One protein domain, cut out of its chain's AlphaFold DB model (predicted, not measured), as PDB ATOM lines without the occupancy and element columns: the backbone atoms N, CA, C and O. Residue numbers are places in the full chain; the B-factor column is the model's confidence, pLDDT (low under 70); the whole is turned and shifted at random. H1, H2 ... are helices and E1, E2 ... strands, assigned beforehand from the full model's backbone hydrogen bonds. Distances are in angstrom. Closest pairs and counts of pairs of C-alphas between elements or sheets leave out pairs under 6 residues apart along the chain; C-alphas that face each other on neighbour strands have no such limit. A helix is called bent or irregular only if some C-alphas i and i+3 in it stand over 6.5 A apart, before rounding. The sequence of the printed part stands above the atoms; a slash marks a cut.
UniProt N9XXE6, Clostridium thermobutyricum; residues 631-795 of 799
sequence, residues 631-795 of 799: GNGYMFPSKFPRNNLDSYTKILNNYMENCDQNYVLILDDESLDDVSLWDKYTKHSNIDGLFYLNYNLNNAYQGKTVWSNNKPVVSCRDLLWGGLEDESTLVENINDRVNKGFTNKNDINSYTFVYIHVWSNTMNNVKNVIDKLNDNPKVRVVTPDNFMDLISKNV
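Overview. This is residues 631 to 795 of the 799 residues of a protein of Clostridium thermobutyricum (UniProt N9XXE6). A strongly twisted four-stranded sheet, E1 E2 E4 E3, lies between helix H2 on one face and helix H5 on the other, with H1 beyond H2 at one end of the domain. E4 runs on into E5 across a break of 2 residues, and the second half of the domain is the small parallel sheet E5 E6, with helices H3 and H4 side by side at the far end. The printed part has 165 residues, with five named helices and seven named strands in the order H1 E1 H2 E2 E3 E4 E5 H3 E6 H4 E7 H5; the larger sheet is mixed, and the class is mixed, helices and strands. The whole is compact, with a radius of gyration of the C-alphas of 16.2 A and spans of 48 by 34 by 29 A.

Along the chain. H1, residues 642 to 659, begins with C-alpha 642 at (351.369, 236.133, 262.626) and is 25.4 A long; it is neither bent nor irregular, but only just: C-alphas 643 and 646 are 6.4 A apart. Then come E1, 663 to 668, 15.8 A; H2, 675 to 682, 9.7 A; E2, 689 to 694, 16.4 A; E3, 705 to 708; E4, 711 to 715, 13.1 A; and E5, 718 to 720, with C-alpha 718 at (376.334, 246.623, 249.915). H3, 727 to 739, is 18.4 A long; E6, 751 to 756, 16.3 A; H4, 763 to 774, 16.0 A. E7 is 779 to 781, and H5, 784 to 794, 15.5 A, ends with C-alpha 794 at (375.517, 225.717, 244.900).

Arrangement. E1 and E2 are parallel at 23 degrees, with N 666 and O 691 2.8 A apart, within hydrogen-bond range. E2 and E4 are parallel at 22 degrees, with N 692 and O 714 at 2.8 A. E3 and E4 form a hairpin, antiparallel at 148 degrees, with N 713 and O 706 at 2.8 A. The sheet has three layers, helices on both faces: H2 at a height of 8.3 A and H5, over E2 and E4, at 9.5 A on the opposite face. H1 touches H2 with residues 642 to 649 alone, the closest C-alphas being those of Thr 649 and Tyr 681, 5.7 A. E5 and E6 are parallel at 30 degrees, with N 720 and O 755 at 2.9 A. E1, H2, E2 and E5, H3, E6 are strand-helix-strand units, parallel neighbour strands joined through a helix, with right-handed crossovers. H3 and H4 touch at a shallow tilt of 22 degrees, the same way, closest at the C-alphas of Glu 727 and Val 769, 5.7 A. E7 pairs with no named strand; its closest C-alphas to H4 are those of Val 779 and Leu 773, 6.4 A. Every O i to N i+4 pair is within hydrogen-bond range in H3, H4 and H5, against 12 of 14 in H1 and 2 of 4 in H2.

Size, cuts and confidence. The C-alphas farthest apart are those of Asn 643 and Asp 775, 49.4 A. The printed part has no cut, and its one long link is H3 to E6, 11 residues. The mean pLDDT of the printed part is 97.3, and no printed residue is under 70.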
ATOM      1  N   GLY A 631     355.524 242.663 250.242       96.56
ATOM      2  CA  GLY A 631     354.480 241.767 249.744       96.56
ATOM      3  C   GLY A 631     353.384 242.469 248.945       96.56
ATOM      4  O   GLY A 631     353.656 243.135 247.951       96.56
ATOM      5  N   ASN A 632     352.122 242.281 249.356       96.19
ATOM      6  CA  ASN A 632     350.955 242.884 248.689       96.19
ATOM      7  C   ASN A 632     350.983 244.426 248.744       96.19
ATOM      8  O   ASN A 632     350.471 245.081 247.838       96.19
ATOM      9  N   GLY A 633     351.613 244.973 249.783       97.19
ATOM     10  CA  GLY A 633     351.887 246.387 250.012       97.19
ATOM     11  C   GLY A 633     353.001 246.549 251.047       97.19
ATOM     12  O   GLY A 633     353.545 245.553 251.539       97.19
ATOM     13  N   TYR A 634     353.332 247.791 251.396       98.44
ATOM     14  CA  TYR A 634     354.400 248.072 252.346       98.44
ATOM     15  C   TYR A 634     353.938 247.804 253.780       98.44
ATOM     16  O   TYR A 634     352.988 248.405 254.287       98.44
ATOM     17  N   MET A 635     354.596 246.844 254.422       98.06
ATOM     18  CA  MET A 635     354.380 246.461 255.810       98.06
ATOM     19  C   MET A 635     355.671 245.884 256.402       98.06
ATOM     20  O   MET A 635     356.583 245.511 255.665       98.06
ATOM     21  N   PHE A 636     355.730 245.804 257.729       98.62
ATOM     22  CA  PHE A 636     356.801 245.166 258.490       98.62
ATOM     23  C   PHE A 636     356.344 243.770 258.932       98.62
ATOM     24  O   PHE A 636     355.526 243.678 259.859       98.62
ATOM     25  N   PRO A 637     356.822 242.678 258.294       98.44
ATOM     26  CA  PRO A 637     356.394 241.319 258.626       98.44
ATOM     27  C   PRO A 637     356.535 240.977 260.112       98.44
ATOM     28  O   PRO A 637     355.634 240.354 260.675       98.44
ATOM     29  N   SER A 638     357.599 241.449 260.767       98.12
ATOM     30  CA  SER A 638     357.858 241.267 262.203       98.12
ATOM     31  C   SER A 638     356.770 241.853 263.108       98.12
ATOM     32  O   SER A 638     356.518 241.342 264.201       98.12
ATOM     33  N   LYS A 639     356.091 242.911 262.651       98.06
ATOM     34  CA  LYS A 639     355.021 243.601 263.383       98.06
ATOM     35  C   LYS A 639     353.631 243.169 262.934       98.06
ATOM     36  O   LYS A 639     352.654 243.503 263.601       98.06
ATOM     37  N   PHE A 640     353.525 242.443 261.825       97.56
ATOM     38  CA  PHE A 640     352.258 241.965 261.299       97.56
ATOM     39  C   PHE A 640     351.713 240.803 262.149       97.56
ATOM     40  O   PHE A 640     352.473 239.907 262.527       97.56
ATOM     41  N   PRO A 641     350.400 240.742 262.454       95.81
ATOM     42  CA  PRO A 641     349.830 239.624 263.196       95.81
ATOM     43  C   PRO A 641     350.140 238.284 262.520       95.81
ATOM     44  O   PRO A 641     349.647 237.998 261.427       95.81
ATOM     45  N   ARG A 642     350.914 237.419 263.191       92.44
ATOM     46  CA  ARG A 642     351.369 236.133 262.626       92.44
ATOM     47  C   ARG A 642     350.232 235.247 262.114       92.44
ATOM     48  O   ARG A 642     350.377 234.596 261.084       92.44
ATOM     49  N   ASN A 643     349.085 235.263 262.796       88.44
ATOM     50  CA  ASN A 643     347.895 234.502 262.396       88.44
ATOM     51  C   ASN A 643     347.241 235.033 261.107       88.44
ATOM     52  O   ASN A 643     346.489 234.308 260.459       88.44
ATOM     53  N   ASN A 644     347.526 236.282 260.722       89.19
ATOM     54  CA  ASN A 644     347.046 236.889 259.482       89.19
ATOM     55  C   ASN A 644     348.057 236.729 258.331       89.19
ATOM     56  O   ASN A 644     347.662 236.783 257.167       89.19
ATOM     57  N   LEU A 645     349.342 236.475 258.622       93.31
ATOM     58  CA  LEU A 645     350.367 236.285 257.587       93.31
ATOM     59  C   LEU A 645     350.068 235.099 256.666       93.31
ATOM     60  O   LEU A 645     350.376 235.162 255.480       93.31
ATOM     61  N   ASP A 646     349.428 234.037 257.163       89.56
ATOM     62  CA  ASP A 646     349.081 232.877 256.333       89.56
ATOM     63  C   ASP A 646     348.096 233.230 255.207       89.56
ATOM     64  O   ASP A 646     348.241 232.730 254.089       89.56
ATOM     65  N   SER A 647     347.102 234.088 255.475       89.62
ATOM     66  CA  SER A 647     346.183 234.561 254.434       89.62
ATOM     67  C   SER A 647     346.838 235.599 253.530       89.62
ATOM     68  O   SER A 647     346.656 235.539 252.316       89.62
ATOM     69  N   TYR A 648     347.640 236.492 254.109       94.75
ATOM     70  CA  TYR A 648     348.343 237.545 253.382       94.75
ATOM     71  C   TYR A 648     349.297 236.974 252.324       94.75
ATOM     72  O   TYR A 648     349.218 237.304 251.141       94.75
ATOM     73  N   THR A 649     350.157 236.042 252.739       96.75
ATOM     74  CA  THR A 649     351.146 235.388 251.871       96.75
ATOM     75  C   THR A 649     350.498 234.462 250.843       96.75
ATOM     76  O   THR A 649     351.033 234.289 249.755       96.75
ATOM     77  N   LYS A 650     349.305 233.915 251.122       94.12
ATOM     78  CA  LYS A 650     348.529 233.156 250.129       94.12
ATOM     79  C   LYS A 650     348.003 234.047 248.998       94.12
ATOM     80  O   LYS A 650     348.018 233.627 247.844       94.12
ATOM     81  N   ILE A 651     347.529 235.254 249.318       92.81
ATOM     82  CA  ILE A 651     347.128 236.243 248.303       92.81
ATOM     83  C   ILE A 651     348.349 236.633 247.467       92.81
ATOM     84  O   ILE A 651     348.279 236.602 246.237       92.81
ATOM     85  N   LEU A 652     349.472 236.889 248.140       97.19
ATOM     86  CA  LEU A 652     350.734 237.224 247.499       97.19
ATOM     87  C   LEU A 652     351.207 236.113 246.549       97.19
ATOM     88  O   LEU A 652     351.509 236.393 245.395       97.19
ATOM     89  N   ASN A 653     351.175 234.847 246.977       97.56
ATOM     90  CA  ASN A 653     351.548 233.698 246.146       97.56
ATOM     91  C   ASN A 653     350.737 233.616 244.841       97.56
ATOM     92  O   ASN A 653     351.290 233.300 243.790       97.56
ATOM     93  N   ASN A 654     349.432 233.900 244.897       92.25
ATOM     94  CA  ASN A 654     348.583 233.900 243.704       92.25
ATOM     95  C   ASN A 654     348.920 235.073 242.773       92.25
ATOM     96  O   ASN A 654     348.856 234.944 241.554       92.25
ATOM     97  N   TYR A 655     349.247 236.240 243.330       96.12
ATOM     98  CA  TYR A 655     349.717 237.374 242.537       96.12
ATOM     99  C   TYR A 655     351.060 237.057 241.856       96.12
ATOM    100  O   TYR A 655     351.192 237.269 240.650       96.12
ATOM    101  N   MET A 656     352.009 236.488 242.605       97.69
ATOM    102  CA  MET A 656     353.339 236.112 242.119       97.69
ATOM    103  C   MET A 656     353.258 235.066 241.003       97.69
ATOM    104  O   MET A 656     353.949 235.211 240.003       97.69
ATOM    105  N   GLU A 657     352.337 234.097 241.095       95.69
ATOM    106  CA  GLU A 657     352.034 233.161 239.998       95.69
ATOM    107  C   GLU A 657     351.606 233.882 238.717       95.69
ATOM    108  O   GLU A 657     352.079 233.581 237.621       95.69
ATOM    109  N   ASN A 658     350.687 234.841 238.863       94.56
ATOM    110  CA  ASN A 658     350.124 235.567 237.735       94.56
ATOM    111  C   ASN A 658     351.140 236.503 237.090       94.56
ATOM    112  O   ASN A 658     351.008 236.767 235.904       94.56
ATOM    113  N   CYS A 659     352.110 237.023 237.838       95.62
ATOM    114  CA  CYS A 659     353.065 237.997 237.314       95.62
ATOM    115  C   CYS A 659     354.459 237.425 237.066       95.62
ATOM    116  O   CYS A 659     355.283 238.140 236.512       95.62
ATOM    117  N   ASP A 660     354.715 236.167 237.438       96.75
ATOM    118  CA  ASP A 660     356.035 235.538 237.309       96.75
ATOM    119  C   ASP A 660     357.105 236.258 238.149       96.75
ATOM    120  O   ASP A 660     358.257 236.382 237.761       96.75
ATOM    121  N   GLN A 661     356.707 236.789 239.309       97.44
ATOM    122  CA  GLN A 661     357.605 237.471 240.241       97.44
ATOM    123  C   GLN A 661     357.915 236.538 241.399       97.44
ATOM    124  O   GLN A 661     357.199 236.560 242.387       97.44
ATOM    125  N   ASN A 662     358.956 235.717 241.292       97.75
ATOM    126  CA  ASN A 662     359.228 234.636 242.252       97.75
ATOM    127  C   ASN A 662     359.929 235.058 243.556       97.75
ATOM    128  O   ASN A 662     360.075 234.245 244.468       97.75
ATOM    129  N   TYR A 663     360.356 236.315 243.670       98.62
ATOM    130  CA  TYR A 663     361.143 236.803 244.805       98.62
ATOM    131  C   TYR A 663     360.517 238.052 245.415       98.62
ATOM    132  O   TYR A 663     359.976 238.903 244.701       98.62
ATOM    133  N   VAL A 664     360.621 238.162 246.740       98.81
ATOM    134  CA  VAL A 664     360.076 239.281 247.519       98.81
ATOM    135  C   VAL A 664     361.218 240.031 248.188       98.81
ATOM    136  O   VAL A 664     362.044 239.424 248.870       98.81
ATOM    137  N   LEU A 665     361.259 241.347 248.001       98.69
ATOM    138  CA  LEU A 665     362.054 242.236 248.841       98.69
ATOM    139  C   LEU A 665     361.317 242.451 250.157       98.69
ATOM    140  O   LEU A 665     360.129 242.754 250.161       98.69
ATOM    141  N   ILE A 666     362.028 242.312 251.262       98.75
ATOM    142  CA  ILE A 666     361.536 242.541 252.612       98.75
ATOM    143  C   ILE A 666     362.284 243.740 253.174       98.75
ATOM    144  O   ILE A 666     363.510 243.739 253.188       98.75
ATOM    145  N   LEU A 667     361.548 244.738 253.654       98.56
ATOM    146  CA  LEU A 667     362.065 245.801 254.508       98.56
ATOM    147  C   LEU A 667     361.406 245.645 255.871       98.56
ATOM    148  O   LEU A 667     360.179 245.641 255.963       98.56
ATOM    149  N   ASP A 668     362.210 245.443 256.908       98.25
ATOM    150  CA  ASP A 668     361.706 245.123 258.243       98.25
ATOM    151  C   ASP A 668     362.687 245.556 259.345       98.25
ATOM    152  O   ASP A 668     363.831 245.933 259.072       98.25
ATOM    153  N   ASP A 669     362.234 245.494 260.596       93.88
ATOM    154  CA  ASP A 669     363.030 245.784 261.789       93.88
ATOM    155  C   ASP A 669     363.672 244.500 262.338       93.88
ATOM    156  O   ASP A 669     363.003 243.694 262.984       93.88
ATOM    157  N   GLU A 670     364.979 244.335 262.114       93.81
ATOM    158  CA  GLU A 670     365.848 243.357 262.794       93.81
ATOM    159  C   GLU A 670     365.324 241.903 262.840       93.81
ATOM    160  O   GLU A 670     365.565 241.164 263.795       93.81
ATOM    161  N   SER A 671     364.615 241.460 261.800       97.06
ATOM    162  CA  SER A 671     363.900 240.180 261.784       97.06
ATOM    163  C   SER A 671     364.567 239.082 260.954       97.06
ATOM    164  O   SER A 671     364.025 237.981 260.879       97.06
ATOM    165  N   LEU A 672     365.750 239.323 260.365       98.31
ATOM    166  CA  LEU A 672     366.420 238.358 259.474       98.31
ATOM    167  C   LEU A 672     366.538 236.957 260.091       98.31
ATOM    168  O   LEU A 672     366.330 235.968 259.396       98.31
ATOM    169  N   ASP A 673     366.849 236.866 261.382       97.94
ATOM    170  CA  ASP A 673     367.082 235.587 262.062       97.94
ATOM    171  C   ASP A 673     365.794 234.853 262.479       97.94
ATOM    172  O   ASP A 673     365.849 233.714 262.946       97.94
ATOM    173  N   ASP A 674     364.618 235.454 262.278       97.75
ATOM    174  CA  ASP A 674     363.329 234.828 262.561       97.75
ATOM    175  C   ASP A 674     362.875 233.921 261.408       97.75
ATOM    176  O   ASP A 674     361.961 234.226 260.643       97.75
ATOM    177  N   VAL A 675     363.499 232.747 261.294       97.31
ATOM    178  CA  VAL A 675     363.158 231.752 260.258       97.31
ATOM    179  C   VAL A 675     361.669 231.378 260.286       97.31
ATOM    180  O   VAL A 675     361.054 231.215 259.236       97.31
ATOM    181  N   SER A 676     361.047 231.343 261.470       97.19
ATOM    182  CA  SER A 676     359.623 231.013 261.617       97.19
ATOM    183  C   SER A 676     358.680 232.058 261.003       97.19
ATOM    184  O   SER A 676     357.539 231.743 260.643       97.19
ATOM    185  N   LEU A 677     359.139 233.309 260.884       98.25
ATOM    186  CA  LEU A 677     358.457 234.370 260.154       98.25
ATOM    187  C   LEU A 677     358.586 234.145 258.645       98.25
ATOM    188  O   LEU A 677     357.584 234.201 257.926       98.25
ATOM    189  N   TRP A 678     359.789 233.822 258.172       98.38
ATOM    190  CA  TRP A 678     360.052 233.547 256.758       98.38
ATOM    191  C   TRP A 678     359.348 232.293 256.256       98.38
ATOM    192  O   TRP A 678     358.863 232.297 255.124       98.38
ATOM    193  N   ASP A 679     359.133 231.298 257.120       98.06
ATOM    194  CA  ASP A 679     358.377 230.090 256.787       98.06
ATOM    195  C   ASP A 679     356.949 230.406 256.321       98.06
ATOM    196  O   ASP A 679     356.361 229.663 255.534       98.06
ATOM    197  N   LYS A 680     356.375 231.537 256.755       97.81
ATOM    198  CA  LYS A 680     355.059 231.994 256.289       97.81
ATOM    199  C   LYS A 680     355.063 232.373 254.807       97.81
ATOM    200  O   LYS A 680     354.049 232.159 254.145       97.81
ATOM    201  N   TYR A 681     356.179 232.890 254.297       98.62
ATOM    202  CA  TYR A 681     356.374 233.231 252.889       98.62
ATOM    203  C   TYR A 681     356.851 232.019 252.084       98.62
ATOM    204  O   TYR A 681     356.212 231.616 251.115       98.62
ATOM    205  N   THR A 682     357.953 231.405 252.501       98.31
ATOM    206  CA  THR A 682     358.693 230.402 251.717       98.31
ATOM    207  C   THR A 682     357.970 229.059 251.597       98.31
ATOM    208  O   THR A 682     358.261 228.290 250.678       98.31
ATOM    209  N   LYS A 683     356.960 228.782 252.438       97.19
ATOM    210  CA  LYS A 683     356.090 227.597 252.291       97.19
ATOM    211  C   LYS A 683     355.303 227.565 250.975       97.19
ATOM    212  O   LYS A 683     354.763 226.523 250.610       97.19
ATOM    213  N   HIS A 684     355.156 228.707 250.300       97.31
ATOM    214  CA  HIS A 684     354.368 228.828 249.076       97.31
ATOM    215  C   HIS A 684     355.206 228.527 247.832       97.31
ATOM    216  O   HIS A 684     356.376 228.888 247.765       97.31
ATOM    217  N   SER A 685     354.617 227.873 246.830       96.38
ATOM    218  CA  SER A 685     355.356 227.364 245.665       96.38
ATOM    219  C   SER A 685     355.867 228.441 244.713       96.38
ATOM    220  O   SER A 685     356.828 228.173 244.011       96.38
ATOM    221  N   ASN A 686     355.251 229.626 244.683       97.69
ATOM    222  CA  ASN A 686     355.640 230.714 243.776       97.69
ATOM    223  C   ASN A 686     356.505 231.778 244.470       97.69
ATOM    224  O   ASN A 686     356.670 232.873 243.944       97.69
ATOM    225  N   ILE A 687     357.001 231.482 245.677       98.44
ATOM    226  CA  ILE A 687     357.921 232.330 246.439       98.44
ATOM    227  C   ILE A 687     359.205 231.536 246.620       98.44
ATOM    228  O   ILE A 687     359.267 230.702 247.519       98.44
ATOM    229  N   ASP A 688     360.200 231.756 245.769       98.25
ATOM    230  CA  ASP A 688     361.423 230.942 245.696       98.25
ATOM    231  C   ASP A 688     362.550 231.452 246.599       98.25
ATOM    232  O   ASP A 688     363.532 230.754 246.829       98.25
ATOM    233  N   GLY A 689     362.392 232.642 247.177       98.56
ATOM    234  CA  GLY A 689     363.297 233.188 248.181       98.56
ATOM    235  C   GLY A 689     362.997 234.651 248.484       98.56
ATOM    236  O   GLY A 689     362.125 235.267 247.860       98.56
ATOM    237  N   LEU A 690     363.716 235.203 249.456       98.88
ATOM    238  CA  LEU A 690     363.521 236.567 249.943       98.88
ATOM    239  C   LEU A 690     364.835 237.353 249.874       98.88
ATOM    240  O   LEU A 690     365.892 236.840 250.241       98.88
ATOM    241  N   PHE A 691     364.759 238.611 249.455       98.94
ATOM    242  CA  PHE A 691     365.832 239.588 249.625       98.94
ATOM    243  C   PHE A 691     365.514 240.437 250.851       98.94
ATOM    244  O   PHE A 691     364.424 240.993 250.934       98.94
ATOM    245  N   TYR A 692     366.431 240.541 251.806       98.88
ATOM    246  CA  TYR A 692     366.168 241.187 253.090       98.88
ATOM    247  C   TYR A 692     366.929 242.507 253.247       98.88
ATOM    248  O   TYR A 692     368.141 242.582 253.038       98.88
ATOM    249  N   LEU A 693     366.211 243.538 253.681       98.75
ATOM    250  CA  LEU A 693     366.697 244.866 254.016       98.75
ATOM    251  C   LEU A 693     366.308 245.169 255.465       98.75
ATOM    252  O   LEU A 693     365.152 245.015 255.854       98.75
ATOM    253  N   ASN A 694     367.260 245.653 256.259       98.12
ATOM    254  CA  ASN A 694     366.949 246.171 257.590       98.12
ATOM    255  C   ASN A 694     366.551 247.654 257.508       98.12
ATOM    256  O   ASN A 694     367.209 248.417 256.803       98.12
ATOM    257  N   TYR A 695     365.510 248.076 258.224       97.06
ATOM    258  CA  TYR A 695     364.990 249.445 258.130       97.06
ATOM    259  C   TYR A 695     366.018 250.507 258.542       97.06
ATOM    260  O   TYR A 695     366.249 251.462 257.808       97.06
ATOM    261  N   ASN A 696     366.689 250.320 259.686       94.44
ATOM    262  CA  ASN A 696     367.643 251.305 260.215       94.44
ATOM    263  C   ASN A 696     368.875 251.506 259.314       94.44
ATOM    264  O   ASN A 696     369.408 252.608 259.219       94.44
ATOM    265  N   LEU A 697     369.348 250.427 258.689       96.31
ATOM    266  CA  LEU A 697     370.464 250.423 257.744       96.31
ATOM    267  C   LEU A 697     370.311 249.196 256.850       96.31
ATOM    268  O   LEU A 697     370.458 248.072 257.330       96.31
ATOM    269  N   ASN A 698     370.037 249.387 255.560       97.56
ATOM    270  CA  ASN A 698     369.588 248.291 254.698       97.56
ATOM    271  C   ASN A 698     370.568 247.120 254.582       97.56
ATOM    272  O   ASN A 698     370.116 245.979 254.506       97.56
ATOM    273  N   ASN A 699     371.876 247.374 254.640       97.81
ATOM    274  CA  ASN A 699     372.922 246.353 254.591       97.81
ATOM    275  C   ASN A 699     373.486 245.958 255.970       97.81
ATOM    276  O   ASN A 699     374.583 245.404 256.048       97.81
ATOM    277  N   ALA A 700     372.755 246.195 257.068       97.69
ATOM    278  CA  ALA A 700     373.223 245.915 258.435       97.69
ATOM    279  C   ALA A 700     373.712 244.470 258.660       97.69
ATOM    280  O   ALA A 700     374.543 244.226 259.530       97.69
ATOM    281  N   TYR A 701     373.214 243.517 257.869       98.00
ATOM    282  CA  TYR A 701     373.546 242.097 257.978       98.00
ATOM    283  C   TYR A 701     374.647 241.628 257.014       98.00
ATOM    284  O   TYR A 701     375.000 240.450 257.033       98.00
ATOM    285  N   GLN A 702     375.209 242.524 256.195       97.31
ATOM    286  CA  GLN A 702     376.414 242.287 255.386       97.31
ATOM    287  C   GLN A 702     376.346 241.022 254.501       97.31
ATOM    288  O   GLN A 702     377.337 240.320 254.288       97.31
ATOM    289  N   GLY A 703     375.170 240.707 253.954       97.94
ATOM    290  CA  GLY A 703     374.967 239.522 253.116       97.94
ATOM    291  C   GLY A 703     374.872 238.201 253.875       97.94
ATOM    292  O   GLY A 703     375.048 237.140 253.271       97.94
ATOM    293  N   LYS A 704     374.593 238.233 255.185       98.25
ATOM    294  CA  LYS A 704     374.141 237.055 255.933       98.25
ATOM    295  C   LYS A 704     372.924 236.450 255.233       98.25
ATOM    296  O   LYS A 704     372.007 237.170 254.832       98.25
ATOM    297  N   THR A 705     372.928 235.131 255.103       98.38
ATOM    298  CA  THR A 705     371.834 234.373 254.493       98.38
ATOM    299  C   THR A 705     371.315 233.357 255.494       98.38
ATOM    300  O   THR A 705     372.105 232.629 256.099       98.38
ATOM    301  N   VAL A 706     369.996 233.307 255.660       98.19
ATOM    302  CA  VAL A 706     369.308 232.240 256.398       98.19
ATOM    303  C   VAL A 706     368.467 231.410 255.430       98.19
ATOM    304  O   VAL A 706     368.179 231.849 254.316       98.19
ATOM    305  N   TRP A 707     368.090 230.203 255.839       98.25
ATOM    306  CA  TRP A 707     367.316 229.275 255.013       98.25
ATOM    307  C   TRP A 707     365.966 229.004 255.661       98.25
ATOM    308  O   TRP A 707     365.885 228.789 256.867       98.25
ATOM    309  N   SER A 708     364.911 229.024 254.852       97.56
ATOM    310  CA  SER A 708     363.533 228.805 255.289       97.56
ATOM    311  C   SER A 708     362.813 227.970 254.234       97.56
ATOM    312  O   SER A 708     362.787 228.349 253.066       97.56
ATOM    313  N   ASN A 709     362.280 226.803 254.615       96.50
ATOM    314  CA  ASN A 709     361.732 225.800 253.685       96.50
ATOM    315  C   ASN A 709     362.645 225.521 252.467       96.50
ATOM    316  O   ASN A 709     362.171 225.475 251.331       96.50
ATOM    317  N   ASN A 710     363.955 225.367 252.703       95.81
ATOM    318  CA  ASN A 710     365.000 225.173 251.680       95.81
ATOM    319  C   ASN A 710     365.099 226.297 250.636       95.81
ATOM    320  O   ASN A 710     365.557 226.079 249.515       95.81
ATOM    321  N   LYS A 711     364.664 227.504 250.998       98.06
ATOM    322  CA  LYS A 711     364.742 228.699 250.160       98.06
ATOM    323  C   LYS A 711     365.581 229.770 250.849       98.06
ATOM    324  O   LYS A 711     365.451 229.941 252.069       98.06
ATOM    325  N   PRO A 712     366.443 230.482 250.107       98.50
ATOM    326  CA  PRO A 712     367.343 231.451 250.703       98.50
ATOM    327  C   PRO A 712     366.610 232.752 251.059       98.50
ATOM    328  O   PRO A 712     365.780 233.265 250.303       98.50
ATOM    329  N   VAL A 713     366.968 233.305 252.214       98.75
ATOM    330  CA  VAL A 713     366.652 234.669 252.643       98.75
ATOM    331  C   VAL A 713     367.977 235.419 252.714       98.75
ATOM    332  O   VAL A 713     368.740 235.259 253.669       98.75
ATOM    333  N   VAL A 714     368.284 236.182 251.666       98.81
ATOM    334  CA  VAL A 714     369.590 236.824 251.467       98.81
ATOM    335  C   VAL A 714     369.503 238.285 251.871       98.81
ATOM    336  O   VAL A 714     368.774 239.062 251.254       98.81
ATOM    337  N   SER A 715     370.248 238.683 252.899       98.81
ATOM    338  CA  SER A 715     370.315 240.095 253.272       98.81
ATOM    339  C   SER A 715     371.155 240.918 252.300       98.81
ATOM    340  O   SER A 715     372.060 240.412 251.636       98.81
ATOM    341  N   CYS A 716     370.852 242.209 252.210       98.75
ATOM    342  CA  CYS A 716     371.674 243.159 251.477       98.75
ATOM    343  C   CYS A 716     373.082 243.224 252.076       98.75
ATOM    344  O   CYS A 716     373.262 243.212 253.300       98.75
ATOM    345  N   ARG A 717     374.086 243.245 251.196       98.75
ATOM    346  CA  ARG A 717     375.495 243.290 251.587       98.75
ATOM    347  C   ARG A 717     376.089 244.675 251.399       98.75
ATOM    348  O   ARG A 717     376.740 245.158 252.318       98.75
ATOM    349  N   ASP A 718     375.810 245.302 250.263       98.75
ATOM    350  CA  ASP A 718     376.334 246.623 249.915       98.75
ATOM    351  C   ASP A 718     375.223 247.531 249.381       98.75
ATOM    352  O   ASP A 718     374.155 247.081 248.960       98.75
ATOM    353  N   LEU A 719     375.476 248.830 249.388       98.56
ATOM    354  CA  LEU A 719     374.557 249.858 248.937       98.56
ATOM    355  C   LEU A 719     375.170 250.649 247.787       98.56
ATOM    356  O   LEU A 719     376.377 250.836 247.678       98.56
ATOM    357  N   LEU A 720     374.294 251.187 246.948       98.38
ATOM    358  CA  LEU A 720     374.603 252.371 246.167       98.38
ATOM    359  C   LEU A 720     373.660 253.474 246.643       98.38
ATOM    360  O   LEU A 720     372.521 253.593 246.179       98.38
ATOM    361  N   TRP A 721     374.118 254.239 247.634       97.94
ATOM    362  CA  TRP A 721     373.299 255.196 248.370       97.94
ATOM    363  C   TRP A 721     374.144 256.387 248.828       97.94
ATOM    364  O   TRP A 721     374.943 256.290 249.757       97.94
ATOM    365  N   GLY A 722     373.912 257.552 248.217       95.44
ATOM    366  CA  GLY A 722     374.618 258.790 248.562       95.44
ATOM    367  C   GLY A 722     374.552 259.137 250.055       95.44
ATOM    368  O   GLY A 722     373.468 259.241 250.626       95.44
ATOM    369  N   GLY A 723     375.719 259.327 250.671       94.38
ATOM    370  CA  GLY A 723     375.875 259.570 252.108       94.38
ATOM    371  C   GLY A 723     376.108 258.309 252.950       94.38
ATOM    372  O   GLY A 723     376.502 258.449 254.104       94.38
ATOM    373  N   LEU A 724     375.914 257.110 252.386       95.62
ATOM    374  CA  LEU A 724     376.196 255.828 253.042       95.62
ATOM    375  C   LEU A 724     377.307 255.057 252.320       95.62
ATOM    376  O   LEU A 724     378.300 254.697 252.943       95.62
ATOM    377  N   GLU A 725     377.160 254.837 251.011       96.88
ATOM    378  CA  GLU A 725     378.136 254.133 250.172       96.88
ATOM    379  C   GLU A 725     378.067 254.666 248.732       96.88
ATOM    380  O   GLU A 725     377.003 254.663 248.101       96.88
ATOM    381  N   ASP A 726     379.194 255.185 248.233       96.06
ATOM    382  CA  ASP A 726     379.323 255.766 246.892       96.06
ATOM    383  C   ASP A 726     379.866 254.764 245.856       96.06
ATOM    384  O   ASP A 726     380.241 253.638 246.187       96.06
ATOM    385  N   GLU A 727     379.922 255.160 244.576       98.25
ATOM    386  CA  GLU A 727     380.362 254.262 243.501       98.25
ATOM    387  C   GLU A 727     381.784 253.721 243.686       98.25
ATOM    388  O   GLU A 727     382.069 252.607 243.248       98.25
ATOM    389  N   SER A 728     382.697 254.512 244.257       97.50
ATOM    390  CA  SER A 728     384.102 254.106 244.381       97.50
ATOM    391  C   SER A 728     384.270 253.115 245.524       97.50
ATOM    392  O   SER A 728     384.884 252.069 245.330       97.50
ATOM    393  N   THR A 729     383.641 253.413 246.660       98.06
ATOM    394  CA  THR A 729     383.622 252.561 247.850       98.06
ATOM    395  C   THR A 729     382.980 251.211 247.538       98.06
ATOM    396  O   THR A 729     383.548 250.171 247.859       98.06
ATOM    397  N   LEU A 730     381.853 251.204 246.819       98.62
ATOM    398  CA  LEU A 730     381.175 249.973 246.406       98.62
ATOM    399  C   LEU A 730     382.064 249.083 245.520       98.62
ATOM    400  O   LEU A 730     382.162 247.871 245.728       98.62
ATOM    401  N   VAL A 731     382.727 249.678 244.523       98.75
ATOM    402  CA  VAL A 731     383.640 248.948 243.628       98.75
ATOM    403  C   VAL A 731     384.842 248.401 244.401       98.75
ATOM    404  O   VAL A 731     385.240 247.256 244.176       98.75
ATOM    405  N   GLU A 732     385.411 249.187 245.317       98.62
ATOM    406  CA  GLU A 732     386.510 248.769 246.193       98.62
ATOM    407  C   GLU A 732     386.092 247.595 247.088       98.62
ATOM    408  O   GLU A 732     386.739 246.551 247.055       98.62
ATOM    409  N   ASN A 733     384.949 247.695 247.770       98.56
ATOM    410  CA  ASN A 733     384.413 246.651 248.646       98.56
ATOM    411  C   ASN A 733     384.230 245.305 247.927       98.56
ATOM    412  O   ASN A 733     384.572 244.245 248.462       98.56
ATOM    413  N   ILE A 734     383.691 245.313 246.703       98.75
ATOM    414  CA  ILE A 734     383.512 244.088 245.909       98.75
ATOM    415  C   ILE A 734     384.869 243.521 245.466       98.75
ATOM    416  O   ILE A 734     385.110 242.320 245.619       98.75
ATOM    417  N   ASN A 735     385.783 244.361 244.975       98.69
ATOM    418  CA  ASN A 735     387.113 243.916 244.553       98.69
ATOM    419  C   ASN A 735     387.952 243.383 245.724       98.69
ATOM    420  O   ASN A 735     388.647 242.378 245.574       98.69
ATOM    421  N   ASP A 736     387.831 243.970 246.910       98.62
ATOM    422  CA  ASP A 736     388.488 243.496 248.124       98.62
ATOM    423  C   ASP A 736     388.031 242.096 248.527       98.62
ATOM    424  O   ASP A 736     388.838 241.276 248.973       98.62
ATOM    425  N   ARG A 737     386.746 241.774 248.339       98.50
ATOM    426  CA  ARG A 737     386.225 240.417 248.562       98.50
ATOM    427  C   ARG A 737     386.803 239.418 247.567       98.50
ATOM    428  O   ARG A 737     387.214 238.330 247.971       98.50
ATOM    429  N   VAL A 738     386.912 239.804 246.297       98.56
ATOM    430  CA  VAL A 738     387.589 238.995 245.271       98.56
ATOM    431  C   VAL A 738     389.058 238.764 245.646       98.56
ATOM    432  O   VAL A 738     389.531 237.629 245.583       98.56
ATOM    433  N   ASN A 739     389.767 239.801 246.102       98.31
ATOM    434  CA  ASN A 739     391.169 239.726 246.527       98.31
ATOM    435  C   ASN A 739     391.367 238.839 247.767       98.31
ATOM    436  O   ASN A 739     392.383 238.156 247.882       98.31
ATOM    437  N   LYS A 740     390.375 238.788 248.663       98.19
ATOM    438  CA  LYS A 740     390.329 237.868 249.815       98.19
ATOM    439  C   LYS A 740     389.980 236.423 249.432       98.19
ATOM    440  O   LYS A 740     389.999 235.550 250.293       98.19
ATOM    441  N   GLY A 741     389.690 236.155 248.157       97.62
ATOM    442  CA  GLY A 741     389.425 234.818 247.633       97.62
ATOM    443  C   GLY A 741     387.952 234.405 247.623       97.62
ATOM    444  O   GLY A 741     387.671 233.253 247.287       97.62
ATOM    445  N   PHE A 742     387.006 235.305 247.922       98.25
ATOM    446  CA  PHE A 742     385.563 235.023 247.885       98.25
ATOM    447  C   PHE A 742     385.049 234.905 246.445       98.25
ATOM    448  O   PHE A 742     384.425 235.814 245.901       98.25
ATOM    449  N   THR A 743     385.393 233.781 245.819       98.25
ATOM    450  CA  THR A 743     385.127 233.451 244.412       98.25
ATOM    451  C   THR A 743     384.671 231.999 244.213       98.25
ATOM    452  O   THR A 743     384.412 231.569 243.096       98.25
ATOM    453  N   ASN A 744     384.575 231.216 245.292       97.94
ATOM    454  CA  ASN A 744     384.041 229.856 245.252       97.94
ATOM    455  C   ASN A 744     382.513 229.923 245.251       97.94
ATOM    456  O   ASN A 744     381.924 230.396 246.227       97.94
ATOM    457  N   LYS A 745     381.862 229.406 244.209       96.81
ATOM    458  CA  LYS A 745     380.396 229.472 244.078       96.81
ATOM    459  C   LYS A 745     379.625 228.709 245.163       96.81
ATOM    460  O   LYS A 745     378.435 228.944 245.345       96.81
ATOM    461  N   ASN A 746     380.282 227.813 245.897       97.44
ATOM    462  CA  ASN A 746     379.669 227.090 247.016       97.44
ATOM    463  C   ASN A 746     379.728 227.872 248.343       97.44
ATOM    464  O   ASN A 746     379.149 227.430 249.336       97.44
ATOM    465  N   ASP A 747     380.446 229.000 248.382       97.25
ATOM    466  CA  ASP A 747     380.572 229.880 249.545       97.25
ATOM    467  C   ASP A 747     379.666 231.106 249.383       97.25
ATOM    468  O   ASP A 747     379.794 231.867 248.423       97.25
ATOM    469  N   ILE A 748     378.777 231.336 250.353       97.75
ATOM    470  CA  ILE A 748     377.873 232.494 250.372       97.75
ATOM    471  C   ILE A 748     378.619 233.839 250.404       97.75
ATOM    472  O   ILE A 748     378.086 234.880 250.014       97.75
ATOM    473  N   ASN A 749     379.884 233.853 250.830       97.94
ATOM    474  CA  ASN A 749     380.709 235.055 250.782       97.94
ATOM    475  C   ASN A 749     381.057 235.479 249.347       97.94
ATOM    476  O   ASN A 749     381.375 236.648 249.143       97.94
ATOM    477  N   SER A 750     380.903 234.605 248.349       98.50
ATOM    478  CA  SER A 750     381.126 234.908 246.925       98.50
ATOM    479  C   SER A 750     379.934 235.585 246.229       98.50
ATOM    480  O   SER A 750     379.925 235.696 245.005       98.50
ATOM    481  N   TYR A 751     378.924 236.013 246.992       98.81
ATOM    482  CA  TYR A 751     377.679 236.592 246.484       98.81
ATOM    483  C   TYR A 751     377.377 237.943 247.135       98.81
ATOM    484  O   TYR A 751     377.225 238.024 248.353       98.81
ATOM    485  N   THR A 752     377.211 238.994 246.335       98.88
ATOM    486  CA  THR A 752     376.837 240.331 246.804       98.88
ATOM    487  C   THR A 752     375.506 240.775 246.204       98.88
ATOM    488  O   THR A 752     375.371 240.964 244.996       98.88
ATOM    489  N   PHE A 753     374.527 240.995 247.076       98.81
ATOM    490  CA  PHE A 753     373.318 241.747 246.757       98.81
ATOM    491  C   PHE A 753     373.558 243.233 247.071       98.81
ATOM    492  O   PHE A 753     373.823 243.581 248.226       98.81
ATOM    493  N   VAL A 754     373.452 244.080 246.039       98.94
ATOM    494  CA  VAL A 754     373.526 245.545 246.119       98.94
ATOM    495  C   VAL A 754     372.137 246.174 245.991       98.94
ATOM    496  O   VAL A 754     371.436 245.947 244.998       98.94
ATOM    497  N   TYR A 755     371.761 247.022 246.949       98.69
ATOM    498  CA  TYR A 755     370.525 247.810 246.884       98.69
ATOM    499  C   TYR A 755     370.808 249.256 246.456       98.69
ATOM    500  O   TYR A 755     371.660 249.931 247.036       98.69
ATOM    501  N   ILE A 756     370.111 249.732 245.422       98.62
ATOM    502  CA  ILE A 756     370.339 251.050 244.818       98.62
ATOM    503  C   ILE A 756     369.236 252.010 245.247       98.62
ATOM    504  O   ILE A 756     368.072 251.796 244.911       98.62
ATOM    505  N   HIS A 757     369.612 253.110 245.894       98.00
ATOM    506  CA  HIS A 757     368.680 254.156 246.297       98.00
ATOM    507  C   HIS A 757     368.377 255.126 245.152       98.00
ATOM    508  O   HIS A 757     369.224 255.937 244.759       98.00
ATOM    509  N   VAL A 758     367.146 255.075 244.641       96.56
ATOM    510  CA  VAL A 758     366.711 255.850 243.463       96.56
ATOM    511  C   VAL A 758     366.807 257.364 243.653       96.56
ATOM    512  O   VAL A 758     366.995 258.090 242.677       96.56
ATOM    513  N   TRP A 759     366.698 257.867 244.887       96.88
ATOM    514  CA  TRP A 759     366.649 259.310 245.140       96.88
ATOM    515  C   TRP A 759     368.031 259.964 245.207       96.88
ATOM    516  O   TRP A 759     368.135 261.174 245.006       96.88
ATOM    517  N   SER A 760     369.094 259.187 245.441       97.38
ATOM    518  CA  SER A 760     370.480 259.684 245.413       97.38
ATOM    519  C   SER A 760     371.285 259.199 244.208       97.38
ATOM    520  O   SER A 760     372.377 259.713 243.983       97.38
ATOM    521  N   ASN A 761     370.746 258.279 243.399       97.31
ATOM    522  CA  ASN A 761     371.444 257.698 242.256       97.31
ATOM    523  C   ASN A 761     370.601 257.657 240.978       97.31
ATOM    524  O   ASN A 761     369.373 257.611 240.979       97.31
ATOM    525  N   THR A 762     371.302 257.651 239.850       96.75
ATOM    526  CA  THR A 762     370.738 257.506 238.507       96.75
ATOM    527  C   THR A 762     371.341 256.293 237.808       96.75
ATOM    528  O   THR A 762     372.372 255.759 238.216       96.75
ATOM    529  N   MET A 763     370.765 255.909 236.672       95.94
ATOM    530  CA  MET A 763     371.319 254.870 235.803       95.94
ATOM    531  C   MET A 763     372.747 255.161 235.315       95.94
ATOM    532  O   MET A 763     373.456 254.221 234.971       95.94
ATOM    533  N   ASN A 764     373.199 256.421 235.318       96.69
ATOM    534  CA  ASN A 764     374.597 256.748 235.019       96.69
ATOM    535  C   ASN A 764     375.535 256.244 236.125       96.69
ATOM    536  O   ASN A 764     376.581 255.678 235.820       96.69
ATOM    537  N   ASN A 765     375.148 256.419 237.393       97.88
ATOM    538  CA  ASN A 765     375.916 255.945 238.547       97.88
ATOM    539  C   ASN A 765     375.983 254.411 238.536       97.88
ATOM    540  O   ASN A 765     377.064 253.834 238.626       97.88
ATOM    541  N   VAL A 766     374.838 253.755 238.303       97.94
ATOM    542  CA  VAL A 766     374.751 252.289 238.187       97.94
ATOM    543  C   VAL A 766     375.630 251.771 237.046       97.94
ATOM    544  O   VAL A 766     376.410 250.841 237.244       97.94
ATOM    545  N   LYS A 767     375.568 252.405 235.865       97.31
ATOM    546  CA  LYS A 767     376.425 252.043 234.729       97.31
ATOM    547  C   LYS A 767     377.908 252.181 235.078       97.31
ATOM    548  O   LYS A 767     378.670 251.269 234.797       97.31
ATOM    549  N   ASN A 768     378.303 253.295 235.692       97.75
ATOM    550  CA  ASN A 768     379.691 253.560 236.075       97.75
ATOM    551  C   ASN A 768     380.240 252.483 237.026       97.75
ATOM    552  O   ASN A 768     381.349 251.998 236.825       97.75
ATOM    553  N   VAL A 769     379.454 252.073 238.027       98.56
ATOM    554  CA  VAL A 769     379.819 250.963 238.923       98.56
ATOM    555  C   VAL A 769     379.975 249.665 238.135       98.56
ATOM    556  O   VAL A 769     381.005 249.005 238.239       98.56
ATOM    557  N   ILE A 770     378.981 249.301 237.323       98.12
ATOM    558  CA  ILE A 770     378.983 248.024 236.601       98.12
ATOM    559  C   ILE A 770     380.110 247.955 235.565       98.12
ATOM    560  O   ILE A 770     380.743 246.910 235.446       98.12
ATOM    561  N   ASP A 771     380.401 249.043 234.851       97.75
ATOM    562  CA  ASP A 771     381.533 249.109 233.922       97.75
ATOM    563  C   ASP A 771     382.852 248.808 234.654       97.75
ATOM    564  O   ASP A 771     383.589 247.921 234.233       97.75
ATOM    565  N   LYS A 772     383.100 249.464 235.797       98.38
ATOM    566  CA  LYS A 772     384.308 249.238 236.611       98.38
ATOM    567  C   LYS A 772     384.385 247.828 237.196       98.38
ATOM    568  O   LYS A 772     385.470 247.275 237.329       98.38
ATOM    569  N   LEU A 773     383.249 247.239 237.571       98.38
ATOM    570  CA  LEU A 773     383.209 245.852 238.040       98.38
ATOM    571  C   LEU A 773     383.498 244.862 236.908       98.38
ATOM    572  O   LEU A 773     384.171 243.862 237.140       98.38
ATOM    573  N   ASN A 774     383.033 245.144 235.688       96.44
ATOM    574  CA  ASN A 774     383.289 244.301 234.518       96.44
ATOM    575  C   ASN A 774     384.767 244.296 234.089       96.44
ATOM    576  O   ASN A 774     385.190 243.342 233.436       96.44
ATOM    577  N   ASP A 775     385.558 245.304 234.478       97.31
ATOM    578  CA  ASP A 775     387.014 245.301 234.281       97.31
ATOM    579  C   ASP A 775     387.712 244.212 235.120       97.31
ATOM    580  O   ASP A 775     388.816 243.776 234.784       97.31
ATOM    581  N   ASN A 776     387.071 243.727 236.192       97.88
ATOM    582  CA  ASN A 776     387.557 242.587 236.959       97.88
ATOM    583  C   ASN A 776     387.031 241.268 236.354       97.88
ATOM    584  O   ASN A 776     385.847 240.944 236.500       97.88
ATOM    585  N   PRO A 777     387.895 240.419 235.759       97.38
ATOM    586  CA  PRO A 777     387.464 239.184 235.102       97.38
ATOM    587  C   PRO A 777     386.896 238.138 236.070       97.38
ATOM    588  O   PRO A 777     386.339 237.142 235.612       97.38
ATOM    589  N   LYS A 778     387.012 238.349 237.387       98.31
ATOM    590  CA  LYS A 778     386.446 237.487 238.429       98.31
ATOM    591  C   LYS A 778     385.118 237.996 238.993       98.31
ATOM    592  O   LYS A 778     384.646 237.424 239.966       98.31
ATOM    593  N   VAL A 779     384.503 239.035 238.429       98.56
ATOM    594  CA  VAL A 779     383.174 239.514 238.851       98.56
ATOM    595  C   VAL A 779     382.133 239.197 237.777       98.56
ATOM    596  O   VAL A 779     382.395 239.322 236.578       98.56
ATOM    597  N   ARG A 780     380.937 238.764 238.189       97.94
ATOM    598  CA  ARG A 780     379.798 238.516 237.293       97.94
ATOM    599  C   ARG A 780     378.561 239.249 237.791       97.94
ATOM    600  O   ARG A 780     378.028 238.923 238.847       97.94
ATOM    601  N   VAL A 781     378.083 240.208 237.000       97.62
ATOM    602  CA  VAL A 781     376.816 240.902 237.267       97.62
ATOM    603  C   VAL A 781     375.657 240.120 236.647       97.62
ATOM    604  O   VAL A 781     375.543 240.005 235.422       97.62
ATOM    605  N   VAL A 782     374.780 239.588 237.492       97.44
ATOM    606  CA  VAL A 782     373.644 238.737 237.107       97.44
ATOM    607  C   VAL A 782     372.320 239.361 237.543       97.44
ATOM    608  O   VAL A 782     372.282 240.266 238.373       97.44
ATOM    609  N   THR A 783     371.217 238.901 236.956       97.19
ATOM    610  CA  THR A 783     369.877 239.280 237.411       97.19
ATOM    611  C   THR A 783     369.558 238.656 238.782       97.19
ATOM    612  O   THR A 783     370.157 237.646 239.157       97.19
ATOM    613  N   PRO A 784     368.623 239.239 239.554       97.69
ATOM    614  CA  PRO A 784     368.213 238.733 240.868       97.69
ATOM    615  C   PRO A 784     367.751 237.270 240.903       97.69
ATOM    616  O   PRO A 784     368.076 236.569 241.854       97.69
ATOM    617  N   ASP A 785     367.043 236.788 239.882       96.69
ATOM    618  CA  ASP A 785     366.658 235.374 239.765       96.69
ATOM    619  C   ASP A 785     367.860 234.453 239.619       96.69
ATOM    620  O   ASP A 785     368.013 233.508 240.388       96.69
ATOM    621  N   ASN A 786     368.757 234.773 238.691       96.88
ATOM    622  CA  ASN A 786     369.970 233.998 238.461       96.88
ATOM    623  C   ASN A 786     370.866 233.990 239.707       96.88
ATOM    624  O   ASN A 786     371.425 232.958 240.060       96.88
ATOM    625  N   PHE A 787     370.952 235.119 240.415       98.38
ATOM    626  CA  PHE A 787     371.654 235.224 241.694       98.38
ATOM    627  C   PHE A 787     371.083 234.270 242.755       98.38
ATOM    628  O   PHE A 787     371.834 233.540 243.399       98.38
ATOM    629  N   MET A 788     369.758 234.242 242.924       97.94
ATOM    630  CA  MET A 788     369.096 233.377 243.907       97.94
ATOM    631  C   MET A 788     369.145 231.899 243.510       97.94
ATOM    632  O   MET A 788     369.314 231.038 244.375       97.94
ATOM    633  N   ASP A 789     369.032 231.593 242.219       96.75
ATOM    634  CA  ASP A 789     369.147 230.238 241.677       96.75
ATOM    635  C   ASP A 789     370.565 229.674 241.867       96.75
ATOM    636  O   ASP A 789     370.720 228.543 242.332       96.75
ATOM    637  N   LEU A 790     371.605 230.482 241.621       97.94
ATOM    638  CA  LEU A 790     372.998 230.125 241.903       97.94
ATOM    639  C   LEU A 790     373.218 229.793 243.384       97.94
ATOM    640  O   LEU A 790     373.810 228.755 243.686       97.94
ATOM    641  N   ILE A 791     372.710 230.630 244.298       98.31
ATOM    642  CA  ILE A 791     372.790 230.383 245.747       98.31
ATOM    643  C   ILE A 791     372.065 229.084 246.105       98.31
ATOM    644  O   ILE A 791     372.639 228.224 246.770       98.31
ATOM    645  N   SER A 792     370.831 228.918 245.627       96.50
ATOM    646  CA  SER A 792     369.983 227.760 245.934       96.50
ATOM    647  C   SER A 792     370.599 226.441 245.465       96.50
ATOM    648  O   SER A 792     370.478 225.426 246.148       96.50
ATOM    649  N   LYS A 793     371.279 226.445 244.312       96.00
ATOM    650  CA  LYS A 793     371.908 225.255 243.722       96.00
ATOM    651  C   LYS A 793     373.272 224.918 244.314       96.00
ATOM    652  O   LYS A 793     373.586 223.737 244.452       96.00
ATOM    653  N   ASN A 794     374.095 225.925 244.611       97.19
ATOM    654  CA  ASN A 794     375.517 225.717 244.900       97.19
ATOM    655  C   ASN A 794     375.868 225.841 246.392       97.19
ATOM    656  O   ASN A 794     376.792 225.175 246.865       97.19
ATOM    657  N   VAL A 795     375.154 226.664 247.164       97.12
ATOM    658  CA  VAL A 795     375.493 226.900 248.575       97.12
ATOM    659  C   VAL A 795     374.878 225.810 249.452       97.12
ATOM    660  O   VAL A 795     373.658 225.664 249.560       97.12
TER     661      VAL A 795